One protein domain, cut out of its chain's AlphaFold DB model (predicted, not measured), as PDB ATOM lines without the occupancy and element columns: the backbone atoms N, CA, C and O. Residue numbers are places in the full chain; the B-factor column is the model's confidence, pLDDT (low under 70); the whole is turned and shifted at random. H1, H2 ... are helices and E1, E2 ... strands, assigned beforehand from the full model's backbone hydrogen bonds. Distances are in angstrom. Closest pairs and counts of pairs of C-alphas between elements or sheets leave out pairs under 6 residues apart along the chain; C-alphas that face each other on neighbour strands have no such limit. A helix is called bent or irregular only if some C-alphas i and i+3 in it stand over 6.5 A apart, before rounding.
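What this domain is: This is residues 6 to 190 of the 192 residues of the protein "Aldo/keto reductase" of Acidobacteria bacterium (UniProt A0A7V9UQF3). A short parallel sheet of three strands, in the order E1 E2 E3, sits near the middle, with H3 and H5 over one face along the strands. H1 and H2 lie past the E1 side, H6 to H9 gather past E3 and beyond the strands' last residues, and the closing stretch with H10 and H11 runs back past those ends to the E1 side. The printed part has 185 residues, with eleven named helices and three named strands in the order H1 H2 E1 H3 E2 H4 H5 E3 H6 H7 H8 H9 H10 H11, mostly helix. It is compact, with a radius of gyration of the C-alphas of 17.3 A and spans of 47 by 39 by 33 A.

How they stand to each other: H1, residues 6 to 11, and H2, residues 16 to 25, touch only at the corner, the C-alphas of His 10 and Val 16 being closest at 5.0 A. E1, residues 33 to 35, is parallel to E2, residues 55 to 59, with N 57 and O 34 within hydrogen-bond range at 3.0 A. E2 is parallel to E3, residues 84 to 88, with N 86 and O 56 at 2.9 A. H3, residues 40 to 47, is on the sheet at a height of 10.0 A, and H1 touches it, with the C-alphas of Pro 7 and Met 46 closest at 5.3 A. H4, residues 70 to 73, only grazes the sheet. H5, residues 75 to 81, is on the same face as H3, at a height of 9.2 A. E1, H3, E2 and E2, H4 H5, E3 are strand-helix-strand units, parallel neighbour strands with helices between, with right-handed crossovers. H6, residues 96 to 99, and H7, residues 105 to 114, are close but not clearly touching, with one pair of C-alphas within 8 A. H8, residues 127 to 138, only just touches H7, with 3 pairs within 8 A and Glu 106 and Ile 136 closest at 6.5 A. H9, residues 145 to 159, is apart from H10, residues 166 to 169, which is apart from H11, residues 176 to 181. Every O i to N i+4 pair is within hydrogen-bond range in H2, H3, H5, H7, H8 and H11; H1 has 1 of 2 and H9 9 of 11, and H4, H6 and H10 are too short for one.

Where its parts are: H1 begins at C-alpha 6, (-0.671, -52.690, 48.913), and H11 ends at C-alpha 181, (3.659, -49.034, 57.055). H9 is 19.5 A long and irregular, C-alphas 154 and 157 being 7.1 A apart; H8 is 16.3 A long.

The domain as a whole: The two farthest C-alphas, of Ala 26 and Pro 157, are 48.9 A apart. The printed part has no cut. The link from H7 to H8 is long, and its residues 119 to 120 pair in parallel with residues 86 to 87 of E3. The mean pLDDT of the printed part is 96.3, and no printed residue is under 70.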
ATOM      1  N   ASP A   6       0.197 -51.903  48.026       96.62
ATOM      2  CA  ASP A   6      -0.671 -52.690  48.913       96.62
ATOM      3  C   ASP A   6      -1.060 -54.054  48.304       96.62
ATOM      4  O   ASP A   6      -0.994 -55.048  49.027       96.62
ATOM      5  N   PRO A   7      -1.419 -54.180  47.006       97.56
ATOM      6  CA  PRO A   7      -1.746 -55.477  46.414       97.56
ATOM      7  C   PRO A   7      -0.583 -56.471  46.443       97.56
ATOM      8  O   PRO A   7      -0.811 -57.664  46.588       97.56
ATOM      9  N   GLU A   8       0.664 -56.019  46.327       97.31
ATOM     10  CA  GLU A   8       1.820 -56.910  46.484       97.31
ATOM     11  C   GLU A   8       1.968 -57.358  47.935       97.31
ATOM     12  O   GLU A   8       2.079 -58.552  48.202       97.31
ATOM     13  N   ARG A   9       1.882 -56.419  48.883       96.06
ATOM     14  CA  ARG A   9       2.023 -56.706  50.318       96.06
ATOM     15  C   ARG A   9       0.910 -57.609  50.847       96.06
ATOM     16  O   ARG A   9       1.172 -58.474  51.674       96.06
ATOM     17  N   HIS A  10      -0.321 -57.437  50.371       97.19
ATOM     18  CA  HIS A  10      -1.449 -58.269  50.787       97.19
ATOM     19  C   HIS A  10      -1.269 -59.742  50.402       97.19
ATOM     20  O   HIS A  10      -1.693 -60.614  51.159       97.19
ATOM     21  N   PHE A  11      -0.653 -59.999  49.245       97.88
ATOM     22  CA  PHE A  11      -0.479 -61.328  48.654       97.88
ATOM     23  C   PHE A  11       0.917 -61.931  48.865       97.88
ATOM     24  O   PHE A  11       1.167 -63.046  48.411       97.88
ATOM     25  N   ALA A  12       1.833 -61.210  49.515       97.31
ATOM     26  CA  ALA A  12       3.137 -61.737  49.896       97.31
ATOM     27  C   ALA A  12       2.993 -62.884  50.921       97.31
ATOM     28  O   ALA A  12       1.979 -62.935  51.621       97.31
ATOM     29  N   PRO A  13       3.998 -63.771  51.055       97.62
ATOM     30  CA  PRO A  13       4.013 -64.780  52.113       97.62
ATOM     31  C   PRO A  13       3.825 -64.152  53.499       97.62
ATOM     32  O   PRO A  13       4.481 -63.158  53.823       97.62
ATOM     33  N   GLY A  14       2.916 -64.703  54.306       96.25
ATOM     34  CA  GLY A  14       2.524 -64.121  55.597       96.25
ATOM     35  C   GLY A  14       1.670 -62.848  55.490       96.25
ATOM     36  O   GLY A  14       1.432 -62.169  56.491       96.25
ATOM     37  N   GLY A  15       1.221 -62.496  54.284       95.94
ATOM     38  CA  GLY A  15       0.361 -61.354  54.010       95.94
ATOM     39  C   GLY A  15      -1.084 -61.564  54.466       95.94
ATOM     40  O   GLY A  15      -1.524 -62.660  54.819       95.94
ATOM     41  N   VAL A  16      -1.869 -60.485  54.430       96.19
ATOM     42  CA  VAL A  16      -3.247 -60.481  54.953       96.19
ATOM     43  C   VAL A  16      -4.167 -61.491  54.255       96.19
ATOM     44  O   VAL A  16      -5.123 -61.961  54.869       96.19
ATOM     45  N   ILE A  17      -3.886 -61.847  52.995       97.88
ATOM     46  CA  ILE A  17      -4.691 -62.817  52.242       97.88
ATOM     47  C   ILE A  17      -4.668 -64.197  52.908       97.88
ATOM     48  O   ILE A  17      -5.718 -64.836  53.008       97.88
ATOM     49  N   GLU A  18      -3.525 -64.636  53.438       98.06
ATOM     50  CA  GLU A  18      -3.429 -65.900  54.178       98.06
ATOM     51  C   GLU A  18      -4.282 -65.849  55.453       98.06
ATOM     52  O   GLU A  18      -5.075 -66.753  55.717       98.06
ATOM     53  N   ALA A  19      -4.207 -64.739  56.196       97.56
ATOM     54  CA  ALA A  19      -4.962 -64.557  57.434       97.56
ATOM     55  C   ALA A  19      -6.487 -64.552  57.213       97.56
ATOM     56  O   ALA A  19      -7.222 -65.194  57.969       97.56
ATOM     57  N   ILE A  20      -6.989 -63.866  56.177       97.50
ATOM     58  CA  ILE A  20      -8.434 -63.856  55.882       97.50
ATOM     59  C   ILE A  20      -8.912 -65.193  55.299       97.50
ATOM     60  O   ILE A  20     -10.053 -65.584  55.549       97.50
ATOM     61  N   THR A  21      -8.047 -65.910  54.569       97.62
ATOM     62  CA  THR A  21      -8.335 -67.271  54.089       97.62
ATOM     63  C   THR A  21      -8.514 -68.208  55.276       97.62
ATOM     64  O   THR A  21      -9.510 -68.930  55.348       97.62
ATOM     65  N   GLU A  22      -7.604 -68.138  56.251       98.19
ATOM     66  CA  GLU A  22      -7.691 -68.930  57.474       98.19
ATOM     67  C   GLU A  22      -8.934 -68.589  58.287       98.19
ATOM     68  O   GLU A  22      -9.651 -69.482  58.735       98.19
ATOM     69  N   ALA A  23      -9.238 -67.299  58.445       98.38
ATOM     70  CA  ALA A  23     -10.428 -66.862  59.161       98.38
ATOM     71  C   ALA A  23     -11.718 -67.400  58.517       98.38
ATOM     72  O   ALA A  23     -12.627 -67.812  59.242       98.38
ATOM     73  N   LYS A  24     -11.795 -67.435  57.177       98.12
ATOM     74  CA  LYS A  24     -12.936 -68.014  56.450       98.12
ATOM     75  C   LYS A  24     -12.990 -69.533  56.627       98.12
ATOM     76  O   LYS A  24     -14.047 -70.063  56.956       98.12
ATOM     77  N   ARG A  25     -11.855 -70.230  56.491       98.06
ATOM     78  CA  ARG A  25     -11.747 -71.690  56.681       98.06
ATOM     79  C   ARG A  25     -12.143 -72.128  58.091       98.06
ATOM     80  O   ARG A  25     -12.861 -73.106  58.250       98.06
ATOM     81  N   ALA A  26     -11.714 -71.378  59.103       98.44
ATOM     82  CA  ALA A  26     -12.047 -71.614  60.503       98.44
ATOM     83  C   ALA A  26     -13.479 -71.178  60.878       98.44
ATOM     84  O   ALA A  26     -13.843 -71.230  62.050       98.44
ATOM     85  N   GLY A  27     -14.280 -70.692  59.921       98.19
ATOM     86  CA  GLY A  27     -15.662 -70.267  60.155       98.19
ATOM     87  C   GLY A  27     -15.812 -68.974  60.965       98.19
ATOM     88  O   GLY A  27     -16.922 -68.646  61.376       98.19
ATOM     89  N   LYS A  28     -14.730 -68.213  61.191       98.50
ATOM     90  CA  LYS A  28     -14.773 -66.932  61.924       98.50
ATOM     91  C   LYS A  28     -15.453 -65.831  61.119       98.50
ATOM     92  O   LYS A  28     -16.037 -64.913  61.689       98.50
ATOM     93  N   VAL A  29     -15.362 -65.914  59.793       98.12
ATOM     94  CA  VAL A  29     -16.043 -65.014  58.860       98.12
ATOM     95  C   VAL A  29     -16.724 -65.823  57.764       98.12
ATOM     96  O   VAL A  29     -16.186 -66.817  57.285       98.12
ATOM     97  N   ARG A  30     -17.915 -65.383  57.347       97.81
ATOM     98  CA  ARG A  30     -18.669 -66.019  56.255       97.81
ATOM     99  C   ARG A  30     -18.232 -65.523  54.876       97.81
ATOM    100  O   ARG A  30     -18.188 -66.301  53.929       97.81
ATOM    101  N   PHE A  31     -17.909 -64.235  54.782       98.12
ATOM    102  CA  PHE A  31     -17.535 -63.552  53.549       98.12
ATOM    103  C   PHE A  31     -16.274 -62.720  53.776       98.12
ATOM    104  O   PHE A  31     -16.060 -62.186  54.863       98.12
ATOM    105  N   VAL A  32     -15.453 -62.608  52.741       98.19
ATOM    106  CA  VAL A  32     -14.213 -61.841  52.712       98.19
ATOM    107  C   VAL A  32     -14.232 -60.898  51.522       98.19
ATOM    108  O   VAL A  32     -14.762 -61.198  50.455       98.19
ATOM    109  N   GLY A  33     -13.634 -59.735  51.698       97.94
ATOM    110  CA  GLY A  33     -13.612 -58.705  50.681       97.94
ATOM    111  C   GLY A  33     -12.479 -57.734  50.924       97.94
ATOM    112  O   GLY A  33     -11.722 -57.866  51.885       97.94
ATOM    113  N   PHE A  34     -12.382 -56.736  50.059       98.25
ATOM    114  CA  PHE A  34     -11.430 -55.652  50.236       98.25
ATOM    115  C   PHE A  34     -12.098 -54.301  50.000       98.25
ATOM    116  O   PHE A  34     -13.126 -54.179  49.334       98.25
ATOM    117  N   THR A  35     -11.492 -53.269  50.573       97.88
ATOM    118  CA  THR A  35     -11.938 -51.886  50.429       97.88
ATOM    119  C   THR A  35     -10.748 -50.979  50.166       97.88
ATOM    120  O   THR A  35      -9.600 -51.270  50.527       97.88
ATOM    121  N   GLY A  36     -11.027 -49.865  49.513       96.00
ATOM    122  CA  GLY A  36     -10.057 -48.862  49.127       96.00
ATOM    123  C   GLY A  36     -10.757 -47.719  48.417       96.00
ATOM    124  O   GLY A  36     -11.953 -47.767  48.134       96.00
ATOM    125  N   HIS A  37     -10.038 -46.621  48.243       95.50
ATOM    126  CA  HIS A  37     -10.628 -45.403  47.692       95.50
ATOM    127  C   HIS A  37      -9.613 -44.450  47.063       95.50
ATOM    128  O   HIS A  37     -10.004 -43.363  46.659       95.50
ATOM    129  N   LYS A  38      -8.330 -44.828  46.995       96.00
ATOM    130  CA  LYS A  38      -7.277 -43.947  46.482       96.00
ATOM    131  C   LYS A  38      -7.287 -43.870  44.957       96.00
ATOM    132  O   LYS A  38      -7.439 -42.791  44.393       96.00
ATOM    133  N   ASP A  39      -7.140 -45.021  44.314       97.19
ATOM    134  CA  ASP A  39      -7.112 -45.147  42.862       97.19
ATOM    135  C   ASP A  39      -7.736 -46.490  42.445       97.19
ATOM    136  O   ASP A  39      -7.465 -47.516  43.085       97.19
ATOM    137  N   PRO A  40      -8.577 -46.523  41.399       98.06
ATOM    138  CA  PRO A  40      -9.135 -47.762  40.870       98.06
ATOM    139  C   PRO A  40      -8.068 -48.731  40.348       98.06
ATOM    140  O   PRO A  40      -8.316 -49.935  40.353       98.06
ATOM    141  N   SER A  41      -6.882 -48.264  39.936       98.44
ATOM    142  CA  SER A  41      -5.777 -49.139  39.513       98.44
ATOM    143  C   SER A  41      -5.376 -50.131  40.609       98.44
ATOM    144  O   SER A  41      -5.142 -51.301  40.318       98.44
ATOM    145  N   ILE A  42      -5.405 -49.704  41.874       98.50
ATOM    146  CA  ILE A  42      -5.083 -50.541  43.034       98.50
ATOM    147  C   ILE A  42      -6.143 -51.637  43.204       98.50
ATOM    148  O   ILE A  42      -5.817 -52.786  43.501       98.50
ATOM    149  N   HIS A  43      -7.421 -51.318  42.974       98.56
ATOM    150  CA  HIS A  43      -8.500 -52.311  43.011       98.56
ATOM    151  C   HIS A  43      -8.371 -53.314  41.865       98.56
ATOM    152  O   HIS A  43      -8.515 -54.513  42.086       98.56
ATOM    153  N   LEU A  44      -8.053 -52.846  40.658       98.62
ATOM    154  CA  LEU A  44      -7.806 -53.722  39.515       98.62
ATOM    155  C   LEU A  44      -6.600 -54.637  39.763       98.62
ATOM    156  O   LEU A  44      -6.670 -55.822  39.452       98.62
ATOM    157  N   ALA A  45      -5.538 -54.131  40.394       98.56
ATOM    158  CA  ALA A  45      -4.383 -54.927  40.793       98.56
ATOM    159  C   ALA A  45      -4.732 -55.982  41.857       98.56
ATOM    160  O   ALA A  45      -4.244 -57.105  41.765       98.56
ATOM    161  N   MET A  46      -5.610 -55.671  42.821       98.38
ATOM    162  CA  MET A  46      -6.159 -56.668  43.758       98.38
ATOM    163  C   MET A  46      -6.966 -57.751  43.025       98.38
ATOM    164  O   MET A  46      -6.767 -58.939  43.268       98.38
ATOM    165  N   LEU A  47      -7.857 -57.356  42.108       98.31
ATOM    166  CA  LEU A  47      -8.697 -58.282  41.338       98.31
ATOM    167  C   LEU A  47      -7.876 -59.170  40.393       98.31
ATOM    168  O   LEU A  47      -8.203 -60.342  40.208       98.31
ATOM    169  N   ALA A  48      -6.784 -58.650  39.830       98.00
ATOM    170  CA  ALA A  48      -5.883 -59.393  38.951       98.00
ATOM    171  C   ALA A  48      -5.194 -60.584  39.642       98.00
ATOM    172  O   ALA A  48      -4.742 -61.503  38.964       98.00
ATOM    173  N   ARG A  49      -5.155 -60.612  40.982       97.38
ATOM    174  CA  ARG A  49      -4.612 -61.740  41.756       97.38
ATOM    175  C   ARG A  49      -5.536 -62.961  41.804       97.38
ATOM    176  O   ARG A  49      -5.127 -63.991  42.320       97.38
ATOM    177  N   ASN A  50      -6.759 -62.857  41.276       95.25
ATOM    178  CA  ASN A  50      -7.734 -63.952  41.161       95.25
ATOM    179  C   ASN A  50      -8.074 -64.663  42.485       95.25
ATOM    180  O   ASN A  50      -8.473 -65.824  42.492       95.25
ATOM    181  N   TYR A  51      -7.963 -63.952  43.606       97.69
ATOM    182  CA  TYR A  51      -8.504 -64.427  44.874       97.69
ATOM    183  C   TYR A  51     -10.041 -64.348  44.863       97.69
ATOM    184  O   TYR A  51     -10.583 -63.347  44.379       97.69
ATOM    185  N   PRO A  52     -10.761 -65.350  45.404       96.94
ATOM    186  CA  PRO A  52     -12.222 -65.395  45.393       96.94
ATOM    187  C   PRO A  52     -12.824 -64.467  46.462       96.94
ATOM    188  O   PRO A  52     -13.367 -64.917  47.473       96.94
ATOM    189  N   PHE A  53     -12.703 -63.153  46.262       98.31
ATOM    190  CA  PHE A  53     -13.385 -62.163  47.096       98.31
ATOM    191  C   PHE A  53     -14.901 -62.257  46.908       98.31
ATOM    192  O   PHE A  53     -15.385 -62.317  45.784       98.31
ATOM    193  N   ASP A  54     -15.651 -62.197  48.004       98.62
ATOM    194  CA  ASP A  54     -17.114 -62.174  47.978       98.62
ATOM    195  C   ASP A  54     -17.648 -60.750  47.746       98.62
ATOM    196  O   ASP A  54     -18.699 -60.564  47.136       98.62
ATOM    197  N   ALA A  55     -16.922 -59.730  48.225       98.62
ATOM    198  CA  ALA A  55     -17.338 -58.334  48.129       98.62
ATOM    199  C   ALA A  55     -16.172 -57.357  47.911       98.62
ATOM    200  O   ALA A  55     -15.033 -57.596  48.320       98.62
ATOM    201  N   CYS A  56     -16.479 -56.205  47.315       98.62
ATOM    202  CA  CYS A  56     -15.566 -55.073  47.193       98.62
ATOM    203  C   CYS A  56     -16.302 -53.777  47.536       98.62
ATOM    204  O   CYS A  56     -17.320 -53.460  46.923       98.62
ATOM    205  N   GLN A  57     -15.778 -53.014  48.495       98.69
ATOM    206  CA  GLN A  57     -16.321 -51.700  48.834       98.69
ATOM    207  C   GLN A  57     -15.506 -50.585  48.168       98.69
ATOM    208  O   GLN A  57     -14.281 -50.549  48.297       98.69
ATOM    209  N   HIS A  58     -16.170 -49.655  47.477       98.19
ATOM    210  CA  HIS A  58     -15.500 -48.592  46.716       98.19
ATOM    211  C   HIS A  58     -16.329 -47.294  46.631       98.19
ATOM    212  O   HIS A  58     -17.540 -47.316  46.871       98.19
ATOM    213  N   PRO A  59     -15.698 -46.139  46.326       97.12
ATOM    214  CA  PRO A  59     -16.421 -44.894  46.084       97.12
ATOM    215  C   PRO A  59     -17.426 -45.039  44.934       97.12
ATOM    216  O   PRO A  59     -17.115 -45.668  43.921       97.12
ATOM    217  N   VAL A  60     -18.610 -44.447  45.094       96.69
ATOM    218  CA  VAL A  60     -19.622 -44.287  44.039       96.69
ATOM    219  C   VAL A  60     -20.318 -42.940  44.201       96.69
ATOM    220  O   VAL A  60     -21.016 -42.714  45.185       96.69
ATOM    221  N   ASN A  61     -20.093 -42.013  43.276       97.00
ATOM    222  CA  ASN A  61     -20.717 -40.688  43.270       97.00
ATOM    223  C   ASN A  61     -20.543 -40.040  41.876       97.00
ATOM    224  O   ASN A  61     -19.688 -40.487  41.114       97.00
ATOM    225  N   PRO A  62     -21.287 -38.978  41.525       97.06
ATOM    226  CA  PRO A  62     -21.175 -38.356  40.199       97.06
ATOM    227  C   PRO A  62     -19.810 -37.740  39.859       97.06
ATOM    228  O   PRO A  62     -19.485 -37.610  38.680       97.06
ATOM    229  N   PHE A  63     -19.009 -37.351  40.858       97.06
ATOM    230  CA  PHE A  63     -17.652 -36.835  40.641       97.06
ATOM    231  C   PHE A  63     -16.666 -37.967  40.324       97.06
ATOM    232  O   PHE A  63     -15.744 -37.771  39.536       97.06
ATOM    233  N   ASP A  64     -16.908 -39.174  40.851       96.38
ATOM    234  CA  ASP A  64     -16.093 -40.353  40.564       96.38
ATOM    235  C   ASP A  64     -16.041 -40.672  39.070       96.38
ATOM    236  O   ASP A  64     -14.972 -41.001  38.562       96.38
ATOM    237  N   ALA A  65     -17.166 -40.543  38.363       93.00
ATOM    238  CA  ALA A  65     -17.314 -40.980  36.976       93.00
ATOM    239  C   ALA A  65     -16.273 -40.380  36.011       93.00
ATOM    240  O   ALA A  65     -15.885 -41.036  35.046       93.00
ATOM    241  N   GLY A  66     -15.818 -39.148  36.270       90.69
ATOM    242  CA  GLY A  66     -14.867 -38.427  35.416       90.69
ATOM    243  C   GLY A  66     -13.412 -38.435  35.897       90.69
ATOM    244  O   GLY A  66     -12.530 -38.052  35.133       90.69
ATOM    245  N   PHE A  67     -13.129 -38.856  37.135       94.69
ATOM    246  CA  PHE A  67     -11.799 -38.716  37.738       94.69
ATOM    247  C   PHE A  67     -11.412 -39.949  38.553       94.69
ATOM    248  O   PHE A  67     -12.007 -40.230  39.593       94.69
ATOM    249  N   ARG A  68     -10.383 -40.689  38.103       95.81
ATOM    250  CA  ARG A  68      -9.941 -41.949  38.742       95.81
ATOM    251  C   ARG A  68     -11.147 -42.834  39.093       95.81
ATOM    252  O   ARG A  68     -11.340 -43.214  40.246       95.81
ATOM    253  N   SER A  69     -11.979 -43.094  38.087       97.31
ATOM    254  CA  SER A  69     -13.316 -43.638  38.307       97.31
ATOM    255  C   SER A  69     -13.304 -45.100  38.732       97.31
ATOM    256  O   SER A  69     -12.839 -45.975  37.994       97.31
ATOM    257  N   PHE A  70     -13.870 -45.370  39.904       98.38
ATOM    258  CA  PHE A  70     -14.210 -46.717  40.348       98.38
ATOM    259  C   PHE A  70     -15.455 -47.232  39.623       98.38
ATOM    260  O   PHE A  70     -15.506 -48.402  39.250       98.38
ATOM    261  N   GLU A  71     -16.421 -46.358  39.358       97.31
ATOM    262  CA  GLU A  71     -17.626 -46.675  38.600       97.31
ATOM    263  C   GLU A  71     -17.311 -47.184  37.189       97.31
ATOM    264  O   GLU A  71     -17.816 -48.225  36.790       97.31
ATOM    265  N   GLN A  72     -16.460 -46.489  36.434       97.50
ATOM    266  CA  GLN A  72     -16.193 -46.828  35.032       97.50
ATOM    267  C   GLN A  72     -15.171 -47.963  34.878       97.50
ATOM    268  O   GLN A  72     -15.134 -48.621  33.843       97.50
ATOM    269  N   ARG A  73     -14.319 -48.195  35.888       98.31
ATOM    270  CA  ARG A  73     -13.207 -49.160  35.789       98.31
ATOM    271  C   ARG A  73     -13.387 -50.402  36.653       98.31
ATOM    272  O   ARG A  73     -13.083 -51.497  36.201       98.31
ATOM    273  N   VAL A  74     -13.832 -50.246  37.898       98.50
ATOM    274  CA  VAL A  74     -13.878 -51.338  38.884       98.50
ATOM    275  C   VAL A  74     -15.239 -52.021  38.871       98.50
ATOM    276  O   VAL A  74     -15.303 -53.245  38.829       98.50
ATOM    277  N   LEU A  75     -16.330 -51.254  38.854       98.25
ATOM    278  CA  LEU A  75     -17.687 -51.798  38.934       98.25
ATOM    279  C   LEU A  75     -18.039 -52.810  37.815       98.25
ATOM    280  O   LEU A  75     -18.650 -53.837  38.135       98.25
ATOM    281  N   PRO A  76     -17.619 -52.620  36.543       98.31
ATOM    282  CA  PRO A  76     -17.839 -53.617  35.495       98.31
ATOM    283  C   PRO A  76     -17.087 -54.926  35.764       98.31
ATOM    284  O   PRO A  76     -17.638 -56.006  35.559       98.31
ATOM    285  N   GLU A  77     -15.858 -54.849  36.286       98.50
ATOM    286  CA  GLU A  77     -15.060 -56.030  36.638       98.50
ATOM    287  C   GLU A  77     -15.661 -56.802  37.816       98.50
ATOM    288  O   GLU A  77     -15.685 -58.032  37.792       98.50
ATOM    289  N   LEU A  78     -16.193 -56.102  38.823       98.62
ATOM    290  CA  LEU A  78     -16.908 -56.741  39.932       98.62
ATOM    291  C   LEU A  78     -18.148 -57.486  39.430       98.62
ATOM    292  O   LEU A  78     -18.334 -58.657  39.758       98.62
ATOM    293  N   SER A  79     -18.940 -56.834  38.572       98.19
ATOM    294  CA  SER A  79     -20.152 -57.415  37.980       98.19
ATOM    295  C   SER A  79     -19.831 -58.664  37.157       98.19
ATOM    296  O   SER A  79     -20.447 -59.710  37.348       98.19
ATOM    297  N   LYS A  80     -18.806 -58.591  36.297       98.06
ATOM    298  CA  LYS A  80     -18.334 -59.717  35.473       98.06
ATOM    299  C   LYS A  80     -17.908 -60.926  36.309       98.06
ATOM    300  O   LYS A  80     -18.086 -62.060  35.876       98.06
ATOM    301  N   ARG A  81     -17.316 -60.689  37.481       97.94
ATOM    302  CA  ARG A  81     -16.777 -61.733  38.369       97.94
ATOM    303  C   ARG A  81     -17.775 -62.213  39.426       97.94
ATOM    304  O   ARG A  81     -17.435 -63.107  40.191       97.94
ATOM    305  N   GLY A  82     -18.973 -61.625  39.493       97.81
ATOM    306  CA  GLY A  82     -19.959 -61.940  40.531       97.81
ATOM    307  C   GLY A  82     -19.537 -61.502  41.940       97.81
ATOM    308  O   GLY A  82     -19.961 -62.111  42.916       97.81
ATOM    309  N   ILE A  83     -18.699 -60.467  42.056       98.75
ATOM    310  CA  ILE A  83     -18.256 -59.913  43.344       98.75
ATOM    311  C   ILE A  83     -19.242 -58.824  43.770       98.75
ATOM    312  O   ILE A  83     -19.496 -57.884  43.014       98.75
ATOM    313  N   ALA A  84     -19.773 -58.903  44.991       98.69
ATOM    314  CA  ALA A  84     -20.750 -57.936  45.478       98.69
ATOM    315  C   ALA A  84     -20.120 -56.543  45.655       98.69
ATOM    316  O   ALA A  84     -19.243 -56.336  46.499       98.69
ATOM    317  N   SER A  85     -20.581 -55.564  44.873       98.75
ATOM    318  CA  SER A  85     -20.164 -54.169  45.029       98.75
ATOM    319  C   SER A  85     -20.886 -53.513  46.210       98.75
ATOM    320  O   SER A  85     -22.113 -53.532  46.295       98.75
ATOM    321  N   ILE A  86     -20.123 -52.913  47.120       98.81
ATOM    322  CA  ILE A  86     -20.635 -52.114  48.234       98.81
ATOM    323  C   ILE A  86     -20.257 -50.654  47.969       98.81
ATOM    324  O   ILE A  86     -19.086 -50.270  48.035       98.81
ATOM    325  N   GLY A  87     -21.249 -49.819  47.689       98.44
ATOM    326  CA  GLY A  87     -21.040 -48.394  47.485       98.44
ATOM    327  C   GLY A  87     -20.681 -47.676  48.784       98.44
ATOM    328  O   GLY A  87     -21.220 -47.973  49.849       98.44
ATOM    329  N   MET A  88     -19.793 -46.691  48.706       97.88
ATOM    330  CA  MET A  88     -19.533 -45.731  49.782       97.88
ATOM    331  C   MET A  88     -19.243 -44.339  49.213       97.88
ATOM    332  O   MET A  88     -19.035 -44.178  48.013       97.88
ATOM    333  N   LYS A  89     -19.159 -43.332  50.094       96.44
ATOM    334  CA  LYS A  89     -18.763 -41.954  49.740       96.44
ATOM    335  C   LYS A  89     -19.670 -41.308  48.684       96.44
ATOM    336  O   LYS A  89     -19.212 -40.464  47.918       96.44
ATOM    337  N   SER A  90     -20.958 -41.649  48.701       96.12
ATOM    338  CA  SER A  90     -21.989 -41.019  47.864       96.12
ATOM    339  C   SER A  90     -21.969 -39.493  47.951       96.12
ATOM    340  O   SER A  90     -22.188 -38.821  46.955       96.12
ATOM    341  N   LEU A  91     -21.621 -38.943  49.120       94.94
ATOM    342  CA  LEU A  91     -21.554 -37.502  49.382       94.94
ATOM    343  C   LEU A  91     -20.138 -36.892  49.243       94.94
ATOM    344  O   LEU A  91     -19.890 -35.806  49.764       94.94
ATOM    345  N   GLY A  92     -19.177 -37.586  48.620       88.75
ATOM    346  CA  GLY A  92     -17.800 -37.078  48.451       88.75
ATOM    347  C   GLY A  92     -16.922 -37.168  49.711       88.75
ATOM    348  O   GLY A  92     -15.928 -36.464  49.851       88.75
ATOM    349  N   GLY A  93     -17.270 -38.038  50.664       84.25
ATOM    350  CA  GLY A  93     -16.525 -38.210  51.916       84.25
ATOM    351  C   GLY A  93     -16.966 -37.223  52.996       84.25
ATOM    352  O   GLY A  93     -17.785 -37.584  53.836       84.25
ATOM    353  N   SER A  94     -16.449 -35.993  52.979       84.44
ATOM    354  CA  SER A  94     -16.704 -34.959  54.007       84.44
ATOM    355  C   SER A  94     -17.720 -33.883  53.594       84.44
ATOM    356  O   SER A  94     -17.940 -32.911  54.325       84.44
ATOM    357  N   GLY A  95     -18.397 -34.087  52.460       89.69
ATOM    358  CA  GLY A  95     -19.524 -33.261  52.032       89.69
ATOM    359  C   GLY A  95     -19.132 -31.902  51.456       89.69
ATOM    360  O   GLY A  95     -19.984 -31.021  51.381       89.69
ATOM    361  N   GLU A  96     -17.879 -31.690  51.050       91.94
ATOM    362  CA  GLU A  96     -17.429 -30.433  50.437       91.94
ATOM    363  C   GLU A  96     -18.255 -30.060  49.198       91.94
ATOM    364  O   GLU A  96     -18.628 -28.899  49.045       91.94
ATOM    365  N   ALA A  97     -18.623 -31.042  48.367       94.19
ATOM    366  CA  ALA A  97     -19.490 -30.823  47.209       94.19
ATOM    367  C   ALA A  97     -20.891 -30.315  47.599       94.19
ATOM    368  O   ALA A  97     -21.445 -29.453  46.920       94.19
ATOM    369  N   LEU A  98     -21.446 -30.811  48.713       94.50
ATOM    370  CA  LEU A  98     -22.734 -30.348  49.244       94.50
ATOM    371  C   LEU A  98     -22.622 -28.904  49.748       94.50
ATOM    372  O   LEU A  98     -23.471 -28.073  49.444       94.50
ATOM    373  N   LYS A  99     -21.548 -28.594  50.486       93.94
ATOM    374  CA  LYS A  99     -21.290 -27.248  51.028       93.94
ATOM    375  C   LYS A  99     -21.094 -26.210  49.923       93.94
ATOM    376  O   LYS A  99     -21.521 -25.074  50.079       93.94
ATOM    377  N   ALA A 100     -20.480 -26.609  48.812       94.44
ATOM    378  CA  ALA A 100     -20.317 -25.778  47.624       94.44
ATOM    379  C   ALA A 100     -21.592 -25.668  46.762       94.44
ATOM    380  O   ALA A 100     -21.574 -24.969  45.754       94.44
ATOM    381  N   GLY A 101     -22.679 -26.371  47.110       95.44
ATOM    382  CA  GLY A 101     -23.913 -26.390  46.318       95.44
ATOM    383  C   GLY A 101     -23.780 -27.105  44.968       95.44
ATOM    384  O   GLY A 101     -24.623 -26.923  44.095       95.44
ATOM    385  N   ALA A 102     -22.735 -27.916  44.781       95.56
ATOM    386  CA  ALA A 102     -22.470 -28.620  43.526       95.56
ATOM    387  C   ALA A 102     -23.425 -29.806  43.294       95.56
ATOM    388  O   ALA A 102     -23.631 -30.228  42.155       95.56
ATOM    389  N   ILE A 103     -23.975 -30.367  44.373       96.88
ATOM    390  CA  ILE A 103     -24.945 -31.461  44.351       96.88
ATOM    391  C   ILE A 103     -25.807 -31.427  45.617       96.88
ATOM    392  O   ILE A 103     -25.371 -30.929  46.656       96.88
ATOM    393  N   THR A 104     -27.015 -31.976  45.555       97.00
ATOM    394  CA  THR A 104     -27.867 -32.212  46.728       97.00
ATOM    395  C   THR A 104     -27.665 -33.613  47.313       97.00
ATOM    396  O   THR A 104     -27.160 -34.525  46.656       97.00
ATOM    397  N   VAL A 105     -28.094 -33.820  48.563       96.44
ATOM    398  CA  VAL A 105     -28.062 -35.148  49.207       96.44
ATOM    399  C   VAL A 105     -28.909 -36.160  48.428       96.44
ATOM    400  O   VAL A 105     -28.488 -37.299  48.239       96.44
ATOM    401  N   GLU A 106     -30.084 -35.746  47.952       96.94
ATOM    402  CA  GLU A 106     -31.006 -36.614  47.217       96.94
ATOM    403  C   GLU A 106     -30.445 -37.039  45.858       96.94
ATOM    404  O   GLU A 106     -30.472 -38.230  45.551       96.94
ATOM    405  N   GLU A 107     -29.856 -36.119  45.087       97.69
ATOM    406  CA  GLU A 107     -29.180 -36.459  43.827       97.69
ATOM    407  C   GLU A 107     -28.010 -37.420  44.063       97.69
ATOM    408  O   GLU A 107     -27.870 -38.418  43.360       97.69
ATOM    409  N   ALA A 108     -27.184 -37.149  45.075       97.50
ATOM    410  CA  ALA A 108     -26.000 -37.943  45.373       97.50
ATOM    411  C   ALA A 108     -26.345 -39.382  45.799       97.50
ATOM    412  O   ALA A 108     -25.735 -40.343  45.321       97.50
ATOM    413  N   LEU A 109     -27.340 -39.545  46.679       97.75
ATOM    414  CA  LEU A 109     -27.811 -40.864  47.103       97.75
ATOM    415  C   LEU A 109     -28.553 -41.594  45.982       97.75
ATOM    416  O   LEU A 109     -28.292 -42.778  45.774       97.75
ATOM    417  N   SER A 110     -29.423 -40.909  45.236       98.12
ATOM    418  CA  SER A 110     -30.173 -41.523  44.131       98.12
ATOM    419  C   SER A 110     -29.243 -41.990  43.016       98.12
ATOM    420  O   SER A 110     -29.398 -43.105  42.525       98.12
ATOM    421  N   TYR A 111     -28.222 -41.200  42.674       98.38
ATOM    422  CA  TYR A 111     -27.199 -41.600  41.712       98.38
ATOM    423  C   TYR A 111     -26.468 -42.864  42.165       98.38
ATOM    424  O   TYR A 111     -26.389 -43.838  41.419       98.38
ATOM    425  N   ALA A 112     -25.967 -42.871  43.405       98.06
ATOM    426  CA  ALA A 112     -25.224 -44.004  43.942       98.06
ATOM    427  C   ALA A 112     -26.079 -45.282  43.994       98.06
ATOM    428  O   ALA A 112     -25.597 -46.343  43.612       98.06
ATOM    429  N   MET A 113     -27.348 -45.185  44.409       98.31
ATOM    430  CA  MET A 113     -28.281 -46.322  44.445       98.31
ATOM    431  C   MET A 113     -28.744 -46.788  43.053       98.31
ATOM    432  O   MET A 113     -29.248 -47.900  42.934       98.31
ATOM    433  N   SER A 114     -28.582 -45.968  42.009       98.50
ATOM    434  CA  SER A 114     -28.925 -46.335  40.622       98.50
ATOM    435  C   SER A 114     -27.817 -47.112  39.909       98.50
ATOM    436  O   SER A 114     -28.046 -47.681  38.844       98.50
ATOM    437  N   LEU A 115     -26.610 -47.146  40.479       98.25
ATOM    438  CA  LEU A 115     -25.522 -47.985  39.987       98.25
ATOM    439  C   LEU A 115     -25.768 -49.464  40.328       98.25
ATOM    440  O   LEU A 115     -26.454 -49.753  41.309       98.25
ATOM    441  N   PRO A 116     -25.180 -50.416  39.575       97.25
ATOM    442  CA  PRO A 116     -25.298 -51.852  39.843       97.25
ATOM    443  C   PRO A 116     -24.471 -52.284  41.072       97.25
ATOM    444  O   PRO A 116     -23.523 -53.060  40.972       97.25
ATOM    445  N   ILE A 117     -24.820 -51.756  42.243       98.31
ATOM    446  CA  ILE A 117     -24.225 -52.083  43.540       98.31
ATOM    447  C   ILE A 117     -25.184 -52.959  44.351       98.31
ATOM    448  O   ILE A 117     -26.401 -52.858  44.222       98.31
ATOM    449  N   ALA A 118     -24.647 -53.810  45.222       98.06
ATOM    450  CA  ALA A 118     -25.450 -54.647  46.110       98.06
ATOM    451  C   ALA A 118     -26.051 -53.845  47.276       98.06
ATOM    452  O   ALA A 118     -27.145 -54.147  47.744       98.06
ATOM    453  N   THR A 119     -25.328 -52.840  47.776       98.00
ATOM    454  CA  THR A 119     -25.800 -51.953  48.849       98.00
ATOM    455  C   THR A 119     -24.978 -50.667  48.905       98.00
ATOM    456  O   THR A 119     -23.838 -50.635  48.438       98.00
ATOM    457  N   LEU A 120     -25.538 -49.617  49.508       98.06
ATOM    458  CA  LEU A 120     -24.877 -48.335  49.741       98.06
ATOM    459  C   LEU A 120     -24.659 -48.102  51.241       98.06
ATOM    460  O   LEU A 120     -25.604 -48.084  52.026       98.06
ATOM    461  N   VAL A 121     -23.414 -47.827  51.627       97.00
ATOM    462  CA  VAL A 121     -23.061 -47.352  52.968       97.00
ATOM    463  C   VAL A 121     -23.098 -45.823  52.981       97.00
ATOM    464  O   VAL A 121     -22.251 -45.166  52.373       97.00
ATOM    465  N   SER A 122     -24.083 -45.262  53.688       93.62
ATOM    466  CA  SER A 122     -24.288 -43.815  53.834       93.62
ATOM    467  C   SER A 122     -24.026 -43.343  55.267       93.62
ATOM    468  O   SER A 122     -24.346 -44.040  56.230       93.62
ATOM    469  N   GLY A 123     -23.458 -42.144  55.411       90.75
ATOM    470  CA  GLY A 123     -23.230 -41.514  56.711       90.75
ATOM    471  C   GLY A 123     -24.534 -41.042  57.360       90.75
ATOM    472  O   GLY A 123     -25.419 -40.514  56.688       90.75
ATOM    473  N   MET A 124     -24.646 -41.222  58.678       93.88
ATOM    474  CA  MET A 124     -25.844 -40.890  59.463       93.88
ATOM    475  C   MET A 124     -25.483 -40.384  60.875       93.88
ATOM    476  O   MET A 124     -25.853 -41.001  61.867       93.88
ATOM    477  N   PRO A 125     -24.727 -39.274  61.000       93.06
ATOM    478  CA  PRO A 125     -24.188 -38.830  62.291       93.06
ATOM    479  C   PRO A 125     -25.263 -38.359  63.281       93.06
ATOM    480  O   PRO A 125     -24.987 -38.226  64.468       93.06
ATOM    481  N   THR A 126     -26.482 -38.083  62.809       96.69
ATOM    482  CA  THR A 126     -27.605 -37.658  63.647       96.69
ATOM    483  C   THR A 126     -28.878 -38.393  63.248       96.69
ATOM    484  O   THR A 126     -29.023 -38.851  62.109       96.69
ATOM    485  N   LEU A 127     -29.845 -38.449  64.168       97.88
ATOM    486  CA  LEU A 127     -31.159 -39.036  63.902       97.88
ATOM    487  C   LEU A 127     -31.891 -38.325  62.749       97.88
ATOM    488  O   LEU A 127     -32.558 -38.982  61.955       97.88
ATOM    489  N   GLY A 128     -31.717 -37.006  62.610       97.88
ATOM    490  CA  GLY A 128     -32.288 -36.245  61.494       97.88
ATOM    491  C   GLY A 128     -31.736 -36.689  60.135       97.88
ATOM    492  O   GLY A 128     -32.506 -36.910  59.204       97.88
ATOM    493  N   ILE A 129     -30.417 -36.908  60.033       95.75
ATOM    494  CA  ILE A 129     -29.800 -37.426  58.800       95.75
ATOM    495  C   ILE A 129     -30.215 -38.879  58.543       95.75
ATOM    496  O   ILE A 129     -30.481 -39.248  57.401       95.75
ATOM    497  N   LEU A 130     -30.347 -39.705  59.588       97.06
ATOM    498  CA  LEU A 130     -30.894 -41.058  59.445       97.06
ATOM    499  C   LEU A 130     -32.309 -41.028  58.842       97.06
ATOM    500  O   LEU A 130     -32.579 -41.728  57.867       97.06
ATOM    501  N   GLN A 131     -33.204 -40.201  59.383       98.12
ATOM    502  CA  GLN A 131     -34.575 -40.060  58.882       98.12
ATOM    503  C   GLN A 131     -34.610 -39.539  57.440       98.12
ATOM    504  O   GLN A 131     -35.384 -40.052  56.629       98.12
ATOM    505  N   GLN A 132     -33.746 -38.577  57.095       97.12
ATOM    506  CA  GLN A 132     -33.588 -38.089  55.724       97.12
ATOM    507  C   GLN A 132     -33.164 -39.216  54.772       97.12
ATOM    508  O   GLN A 132     -33.816 -39.424  53.747       97.12
ATOM    509  N   ASN A 133     -32.130 -39.983  55.130       97.25
ATOM    510  CA  ASN A 133     -31.644 -41.105  54.324       97.25
ATOM    511  C   ASN A 133     -32.732 -42.175  54.135       97.25
ATOM    512  O   ASN A 133     -32.928 -42.655  53.022       97.25
ATOM    513  N   ILE A 134     -33.480 -42.514  55.194       97.38
ATOM    514  CA  ILE A 134     -34.601 -43.465  55.120       97.38
ATOM    515  C   ILE A 134     -35.698 -42.947  54.188       97.38
ATOM    516  O   ILE A 134     -36.241 -43.722  53.402       97.38
ATOM    517  N   LYS A 135     -36.041 -41.656  54.261       98.06
ATOM    518  CA  LYS A 135     -37.051 -41.054  53.382       98.06
ATOM    519  C   LYS A 135     -36.635 -41.164  51.913       98.06
ATOM    520  O   LYS A 135     -37.447 -41.601  51.102       98.06
ATOM    521  N   ILE A 136     -35.382 -40.829  51.597       97.81
ATOM    522  CA  ILE A 136     -34.829 -40.938  50.238       97.81
ATOM    523  C   ILE A 136     -34.844 -42.399  49.773       97.81
ATOM    524  O   ILE A 136     -35.353 -42.689  48.698       97.81
ATOM    525  N   ALA A 137     -34.373 -43.335  50.603       97.00
ATOM    526  CA  ALA A 137     -34.350 -44.758  50.262       97.00
ATOM    527  C   ALA A 137     -35.756 -45.345  50.041       97.00
ATOM    528  O   ALA A 137     -35.956 -46.138  49.128       97.00
ATOM    529  N   ARG A 138     -36.754 -44.942  50.841       97.94
ATOM    530  CA  ARG A 138     -38.153 -45.384  50.674       97.94
ATOM    531  C   ARG A 138     -38.821 -44.800  49.431       97.94
ATOM    532  O   ARG A 138     -39.692 -45.447  48.862       97.94
ATOM    533  N   GLY A 139     -38.449 -43.581  49.046       97.50
ATOM    534  CA  GLY A 139     -38.945 -42.911  47.842       97.50
ATOM    535  C   GLY A 139     -38.126 -43.206  46.586       97.50
ATOM    536  O   GLY A 139     -38.428 -42.649  45.532       97.50
ATOM    537  N   PHE A 140     -37.088 -44.041  46.695       97.62
ATOM    538  CA  PHE A 140     -36.111 -44.240  45.638       97.62
ATOM    539  C   PHE A 140     -36.754 -44.800  44.368       97.62
ATOM    540  O   PHE A 140     -37.456 -45.812  44.379       97.62
ATOM    541  N   LYS A 141     -36.439 -44.141  43.255       97.50
ATOM    542  CA  LYS A 141     -36.646 -44.638  41.901       97.50
ATOM    543  C   LYS A 141     -35.292 -44.590  41.197       97.50
ATOM    544  O   LYS A 141     -34.656 -43.535  41.255       97.50
ATOM    545  N   PRO A 142     -34.844 -45.685  40.559       97.75
ATOM    546  CA  PRO A 142     -33.604 -45.665  39.800       97.75
ATOM    547  C   PRO A 142     -33.614 -44.541  38.766       97.75
ATOM    548  O   PRO A 142     -34.579 -44.391  38.016       97.75
ATOM    549  N   MET A 143     -32.535 -43.766  38.740       98.38
ATOM    550  CA  MET A 143     -32.300 -42.766  37.712       98.38
ATOM    551  C   MET A 143     -32.135 -43.470  36.367       98.38
ATOM    552  O   MET A 143     -31.467 -44.499  36.248       98.38
ATOM    553  N   THR A 144     -32.720 -42.887  35.334       98.50
ATOM    554  CA  THR A 144     -32.480 -43.284  33.954       98.50
ATOM    555  C   THR A 144     -31.023 -43.027  33.568       98.50
ATOM    556  O   THR A 144     -30.333 -42.176  34.139       98.50
ATOM    557  N   ALA A 145     -30.550 -43.713  32.524       97.81
ATOM    558  CA  ALA A 145     -29.209 -43.484  31.990       97.81
ATOM    559  C   ALA A 145     -28.974 -42.009  31.600       97.81
ATOM    560  O   ALA A 145     -27.874 -41.492  31.796       97.81
ATOM    561  N   ALA A 146     -30.008 -41.320  31.103       98.44
ATOM    562  CA  ALA A 146     -29.943 -39.905  30.745       98.44
ATOM    563  C   ALA A 146     -29.794 -38.994  31.976       98.44
ATOM    564  O   ALA A 146     -28.951 -38.097  31.975       98.44
ATOM    565  N   GLU A 147     -30.553 -39.244  33.046       98.44
ATOM    566  CA  GLU A 147     -30.443 -38.493  34.306       98.44
ATOM    567  C   GLU A 147     -29.073 -38.694  34.959       98.44
ATOM    568  O   GLU A 147     -28.432 -37.725  35.375       98.44
ATOM    569  N   MET A 148     -28.575 -39.934  34.981       98.38
ATOM    570  CA  MET A 148     -27.226 -40.223  35.466       98.38
ATOM    571  C   MET A 148     -26.165 -39.506  34.632       98.38
ATOM    572  O   MET A 148     -25.266 -38.879  35.189       98.38
ATOM    573  N   GLN A 149     -26.269 -39.556  33.300       98.31
ATOM    574  CA  GLN A 149     -25.308 -38.894  32.424       98.31
ATOM    575  C   GLN A 149     -25.336 -37.370  32.581       98.31
ATOM    576  O   GLN A 149     -24.279 -36.743  32.573       98.31
ATOM    577  N   SER A 150     -26.513 -36.776  32.785       98.19
ATOM    578  CA  SER A 150     -26.654 -35.348  33.083       98.19
ATOM    579  C   SER A 150     -25.891 -34.957  34.356       98.19
ATOM    580  O   SER A 150     -25.099 -34.010  34.338       98.19
ATOM    581  N   LEU A 151     -26.029 -35.740  35.437       97.69
ATOM    582  CA  LEU A 151     -25.267 -35.524  36.673       97.69
ATOM    583  C   LEU A 151     -23.756 -35.661  36.466       97.69
ATOM    584  O   LEU A 151     -23.010 -34.790  36.915       97.69
ATOM    585  N   ARG A 152     -23.299 -36.698  35.751       97.81
ATOM    586  CA  ARG A 152     -21.872 -36.872  35.422       97.81
ATOM    587  C   ARG A 152     -21.329 -35.658  34.673       97.81
ATOM    588  O   ARG A 152     -20.308 -35.104  35.070       97.81
ATOM    589  N   THR A 153     -22.029 -35.213  33.630       97.69
ATOM    590  CA  THR A 153     -21.623 -34.060  32.816       97.69
ATOM    591  C   THR A 153     -21.560 -32.779  33.647       97.69
ATOM    592  O   THR A 153     -20.592 -32.032  33.536       97.69
ATOM    593  N   ARG A 154     -22.544 -32.536  34.524       97.19
ATOM    594  CA  ARG A 154     -22.554 -31.361  35.409       97.19
ATOM    595  C   ARG A 154     -21.411 -31.386  36.428       97.19
ATOM    596  O   ARG A 154     -20.829 -30.345  36.718       97.19
ATOM    597  N   CYS A 155     -21.083 -32.558  36.968       96.44
ATOM    598  CA  CYS A 155     -20.027 -32.720  37.968       96.44
ATOM    599  C   CYS A 155     -18.613 -32.753  37.365       96.44
ATOM    600  O   CYS A 155     -17.665 -32.367  38.048       96.44
ATOM    601  N   ALA A 156     -18.456 -33.167  36.104       95.75
ATOM    602  CA  ALA A 156     -17.157 -33.400  35.469       95.75
ATOM    603  C   ALA A 156     -16.170 -32.212  35.540       95.75
ATOM    604  O   ALA A 156     -15.026 -32.447  35.938       95.75
ATOM    605  N   PRO A 157     -16.558 -30.947  35.264       95.00
ATOM    606  CA  PRO A 157     -15.625 -29.818  35.353       95.00
ATOM    607  C   PRO A 157     -15.073 -29.596  36.767       95.00
ATOM    608  O   PRO A 157     -13.941 -29.154  36.931       95.00
ATOM    609  N   MET A 158     -15.862 -29.922  37.795       94.44
ATOM    610  CA  MET A 158     -15.462 -29.793  39.199       94.44
ATOM    611  C   MET A 158     -14.746 -31.039  39.733       94.44
ATOM    612  O   MET A 158     -14.088 -30.965  40.765       94.44
ATOM    613  N   ALA A 159     -14.891 -32.184  39.064       94.12
ATOM    614  CA  ALA A 159     -14.251 -33.437  39.447       94.12
ATOM    615  C   ALA A 159     -12.789 -33.532  38.981       94.12
ATOM    616  O   ALA A 159     -12.013 -34.274  39.577       94.12
ATOM    617  N   ALA A 160     -12.416 -32.798  37.927       90.94
ATOM    618  CA  ALA A 160     -11.182 -33.005  37.163       90.94
ATOM    619  C   ALA A 160      -9.872 -32.915  37.973       90.94
ATOM    620  O   ALA A 160      -8.886 -33.545  37.600       90.94
ATOM    621  N   ASP A 161      -9.852 -32.169  39.078       92.50
ATOM    622  CA  ASP A 161      -8.689 -32.042  39.969       92.50
ATOM    623  C   ASP A 161      -8.854 -32.781  41.309       92.50
ATOM    624  O   ASP A 161      -8.009 -32.685  42.200       92.50
ATOM    625  N   GLY A 162      -9.949 -33.528  41.472       93.19
ATOM    626  CA  GLY A 162     -10.243 -34.287  42.680       93.19
ATOM    627  C   GLY A 162     -10.537 -33.437  43.921       93.19
ATOM    628  O   GLY A 162     -10.507 -33.981  45.026       93.19
ATOM    629  N   ARG A 163     -10.844 -32.134  43.791       93.12
ATOM    630  CA  ARG A 163     -11.120 -31.236  44.937       93.12
ATOM    631  C   ARG A 163     -12.243 -31.712  45.866       93.12
ATOM    632  O   ARG A 163     -12.210 -31.431  47.059       93.12
ATOM    633  N   PHE A 164     -13.218 -32.452  45.335       95.06
ATOM    634  CA  PHE A 164     -14.329 -33.029  46.104       95.06
ATOM    635  C   PHE A 164     -14.117 -34.497  46.488       95.06
ATOM    636  O   PHE A 164     -14.969 -35.101  47.133       95.06
ATOM    637  N   GLU A 165     -12.972 -35.071  46.127       95.31
ATOM    638  CA  GLU A 165     -12.614 -36.458  46.406       95.31
ATOM    639  C   GLU A 165     -11.187 -36.531  46.956       95.31
ATOM    640  O   GLU A 165     -10.361 -37.322  46.508       95.31
ATOM    641  N   LEU A 166     -10.883 -35.716  47.970       94.69
ATOM    642  CA  LEU A 166      -9.548 -35.619  48.577       94.69
ATOM    643  C   LEU A 166      -9.007 -36.956  49.111       94.69
ATOM    644  O   LEU A 166      -7.805 -37.110  49.325       94.69
ATOM    645  N   TYR A 167      -9.870 -37.948  49.306       94.75
ATOM    646  CA  TYR A 167      -9.475 -39.316  49.625       94.75
ATOM    647  C   TYR A 167      -8.729 -40.019  48.469       94.75
ATOM    648  O   TYR A 167      -7.972 -40.957  48.730       94.75
ATOM    649  N   LYS A 168      -8.875 -39.543  47.222       95.75
ATOM    650  CA  LYS A 168      -8.120 -39.968  46.029       95.75
ATOM    651  C   LYS A 168      -6.793 -39.230  45.861       95.75
ATOM    652  O   LYS A 168      -5.833 -39.818  45.371       95.75
ATOM    653  N   THR A 169      -6.723 -37.958  46.251       94.25
ATOM    654  CA  THR A 169      -5.608 -37.059  45.887       94.25
ATOM    655  C   THR A 169      -4.700 -36.668  47.051       94.25
ATOM    656  O   THR A 169      -3.588 -36.202  46.825       94.25
ATOM    657  N   SER A 170      -5.123 -36.888  48.297       93.31
ATOM    658  CA  SER A 170      -4.376 -36.503  49.501       93.31
ATOM    659  C   SER A 170      -4.202 -37.671  50.473       93.31
ATOM    660  O   SER A 170      -4.786 -38.739  50.290       93.31
ATOM    661  N   LYS A 171      -3.440 -37.451  51.550       92.31
ATOM    662  CA  LYS A 171      -3.311 -38.383  52.687       92.31
ATOM    663  C   LYS A 171      -4.248 -38.061  53.854       92.31
ATOM    664  O   LYS A 171      -4.222 -38.765  54.862       92.31
ATOM    665  N   LYS A 172      -5.089 -37.024  53.743       90.50
ATOM    666  CA  LYS A 172      -5.994 -36.547  54.811       90.50
ATOM    667  C   LYS A 172      -6.839 -37.676  55.424       90.50
ATOM    668  O   LYS A 172      -7.063 -37.729  56.629       90.50
ATOM    669  N   TYR A 173      -7.257 -38.638  54.605       91.56
ATOM    670  CA  TYR A 173      -8.127 -39.736  55.035       91.56
ATOM    671  C   TYR A 173      -7.383 -41.048  55.321       91.56
ATOM    672  O   TYR A 173      -8.000 -41.973  55.842       91.56
ATOM    673  N   ASP A 174      -6.075 -41.126  55.062       93.75
ATOM    674  CA  ASP A 174      -5.294 -42.362  55.202       93.75
ATOM    675  C   ASP A 174      -5.083 -42.700  56.678       93.75
ATOM    676  O   ASP A 174      -4.609 -41.854  57.433       93.75
ATOM    677  N   ALA A 175      -5.428 -43.922  57.088       92.62
ATOM    678  CA  ALA A 175      -5.279 -44.384  58.468       92.62
ATOM    679  C   ALA A 175      -3.805 -44.425  58.916       92.62
ATOM    680  O   ALA A 175      -2.902 -44.611  58.095       92.62
ATOM    681  N   ASN A 176      -3.570 -44.275  60.224       95.25
ATOM    682  CA  ASN A 176      -2.226 -44.214  60.803       95.25
ATOM    683  C   ASN A 176      -1.429 -45.498  60.546       95.25
ATOM    684  O   ASN A 176      -0.246 -45.424  60.236       95.25
ATOM    685  N   GLU A 177      -2.068 -46.665  60.601       93.81
ATOM    686  CA  GLU A 177      -1.436 -47.958  60.331       93.81
ATOM    687  C   GLU A 177      -0.858 -47.999  58.915       93.81
ATOM    688  O   GLU A 177       0.306 -48.347  58.732       93.81
ATOM    689  N   GLY A 178      -1.648 -47.575  57.922       92.69
ATOM    690  CA  GLY A 178      -1.199 -47.487  56.536       92.69
ATOM    691  C   GLY A 178      -0.076 -46.464  56.373       92.69
ATOM    692  O   GLY A 178       0.955 -46.773  55.787       92.69
ATOM    693  N   ARG A 179      -0.223 -45.269  56.954       95.25
ATOM    694  CA  ARG A 179       0.823 -44.234  56.927       95.25
ATOM    695  C   ARG A 179       2.156 -44.762  57.460       95.25
ATOM    696  O   ARG A 179       3.152 -44.702  56.744       95.25
ATOM    697  N   MET A 180       2.152 -45.353  58.654       95.00
ATOM    698  CA  MET A 180       3.350 -45.903  59.295       95.00
ATOM    699  C   MET A 180       3.978 -47.039  58.480       95.00
ATOM    700  O   MET A 180       5.196 -47.071  58.316       95.00
ATOM    701  N   GLN A 181       3.169 -47.943  57.912       92.81
ATOM    702  CA  GLN A 181       3.659 -49.034  57.055       92.81
ATOM    703  C   GLN A 181       4.408 -48.551  55.805       92.81
ATOM    704  O   GLN A 181       5.168 -49.327  55.214       92.81
ATOM    705  N   HIS A 182       4.191 -47.295  55.410       93.94
ATOM    706  CA  HIS A 182       4.813 -46.644  54.258       93.94
ATOM    707  C   HIS A 182       5.704 -45.455  54.653       93.94
ATOM    708  O   HIS A 182       6.048 -44.640  53.802       93.94
ATOM    709  N   GLY A 183       6.093 -45.349  55.930       94.25
ATOM    710  CA  GLY A 183       7.037 -44.334  56.413       94.25
ATOM    711  C   GLY A 183       6.494 -42.902  56.444       94.25
ATOM    712  O   GLY A 183       7.273 -41.955  56.521       94.25
ATOM    713  N   PHE A 184       5.174 -42.721  56.376       94.62
ATOM    714  CA  PHE A 184       4.539 -41.416  56.541       94.62
ATOM    715  C   PHE A 184       4.252 -41.119  58.018       94.62
ATOM    716  O   PHE A 184       3.921 -42.043  58.769       94.62
ATOM    717  N   PRO A 185       4.295 -39.835  58.420       94.50
ATOM    718  CA  PRO A 185       3.876 -39.424  59.752       94.50
ATOM    719  C   PRO A 185       2.398 -39.747  59.985       94.50
ATOM    720  O   PRO A 185       1.580 -39.781  59.047       94.50
ATOM    721  N   LYS A 186       2.044 -39.962  61.250       95.00
ATOM    722  CA  LYS A 186       0.656 -40.112  61.686       95.00
ATOM    723  C   LYS A 186      -0.135 -38.837  61.398       95.00
ATOM    724  O   LYS A 186       0.433 -37.783  61.115       95.00
ATOM    725  N   LYS A 187      -1.465 -38.925  61.412       92.38
ATOM    726  CA  LYS A 187      -2.330 -37.765  61.159       92.38
ATOM    727  C   LYS A 187      -2.055 -36.631  62.141       92.38
ATOM    728  O   LYS A 187      -1.880 -35.498  61.712       92.38
ATOM    729  N   GLU A 188      -1.919 -36.961  63.419       92.38
ATOM    730  CA  GLU A 188      -1.753 -35.996  64.509       92.38
ATOM    731  C   GLU A 188      -0.401 -35.260  64.448       92.38
ATOM    732  O   GLU A 188      -0.235 -34.214  65.060       92.38
ATOM    733  N   GLU A 189       0.565 -35.789  63.692       90.75
ATOM    734  CA  GLU A 189       1.900 -35.203  63.508       90.75
ATOM    735  C   GLU A 189       1.950 -34.192  62.345       90.75
ATOM    736  O   GLU A 189       2.961 -33.517  62.160       90.75
ATOM    737  N   VAL A 190       0.887 -34.104  61.535       86.94
ATOM    738  CA  VAL A 190       0.804 -33.208  60.363       86.94
ATOM    739  C   VAL A 190      -0.449 -32.336  60.332       86.94
ATOM    740  O   VAL A 190      -0.529 -31.419  59.518       86.94
TER     741      VAL A 190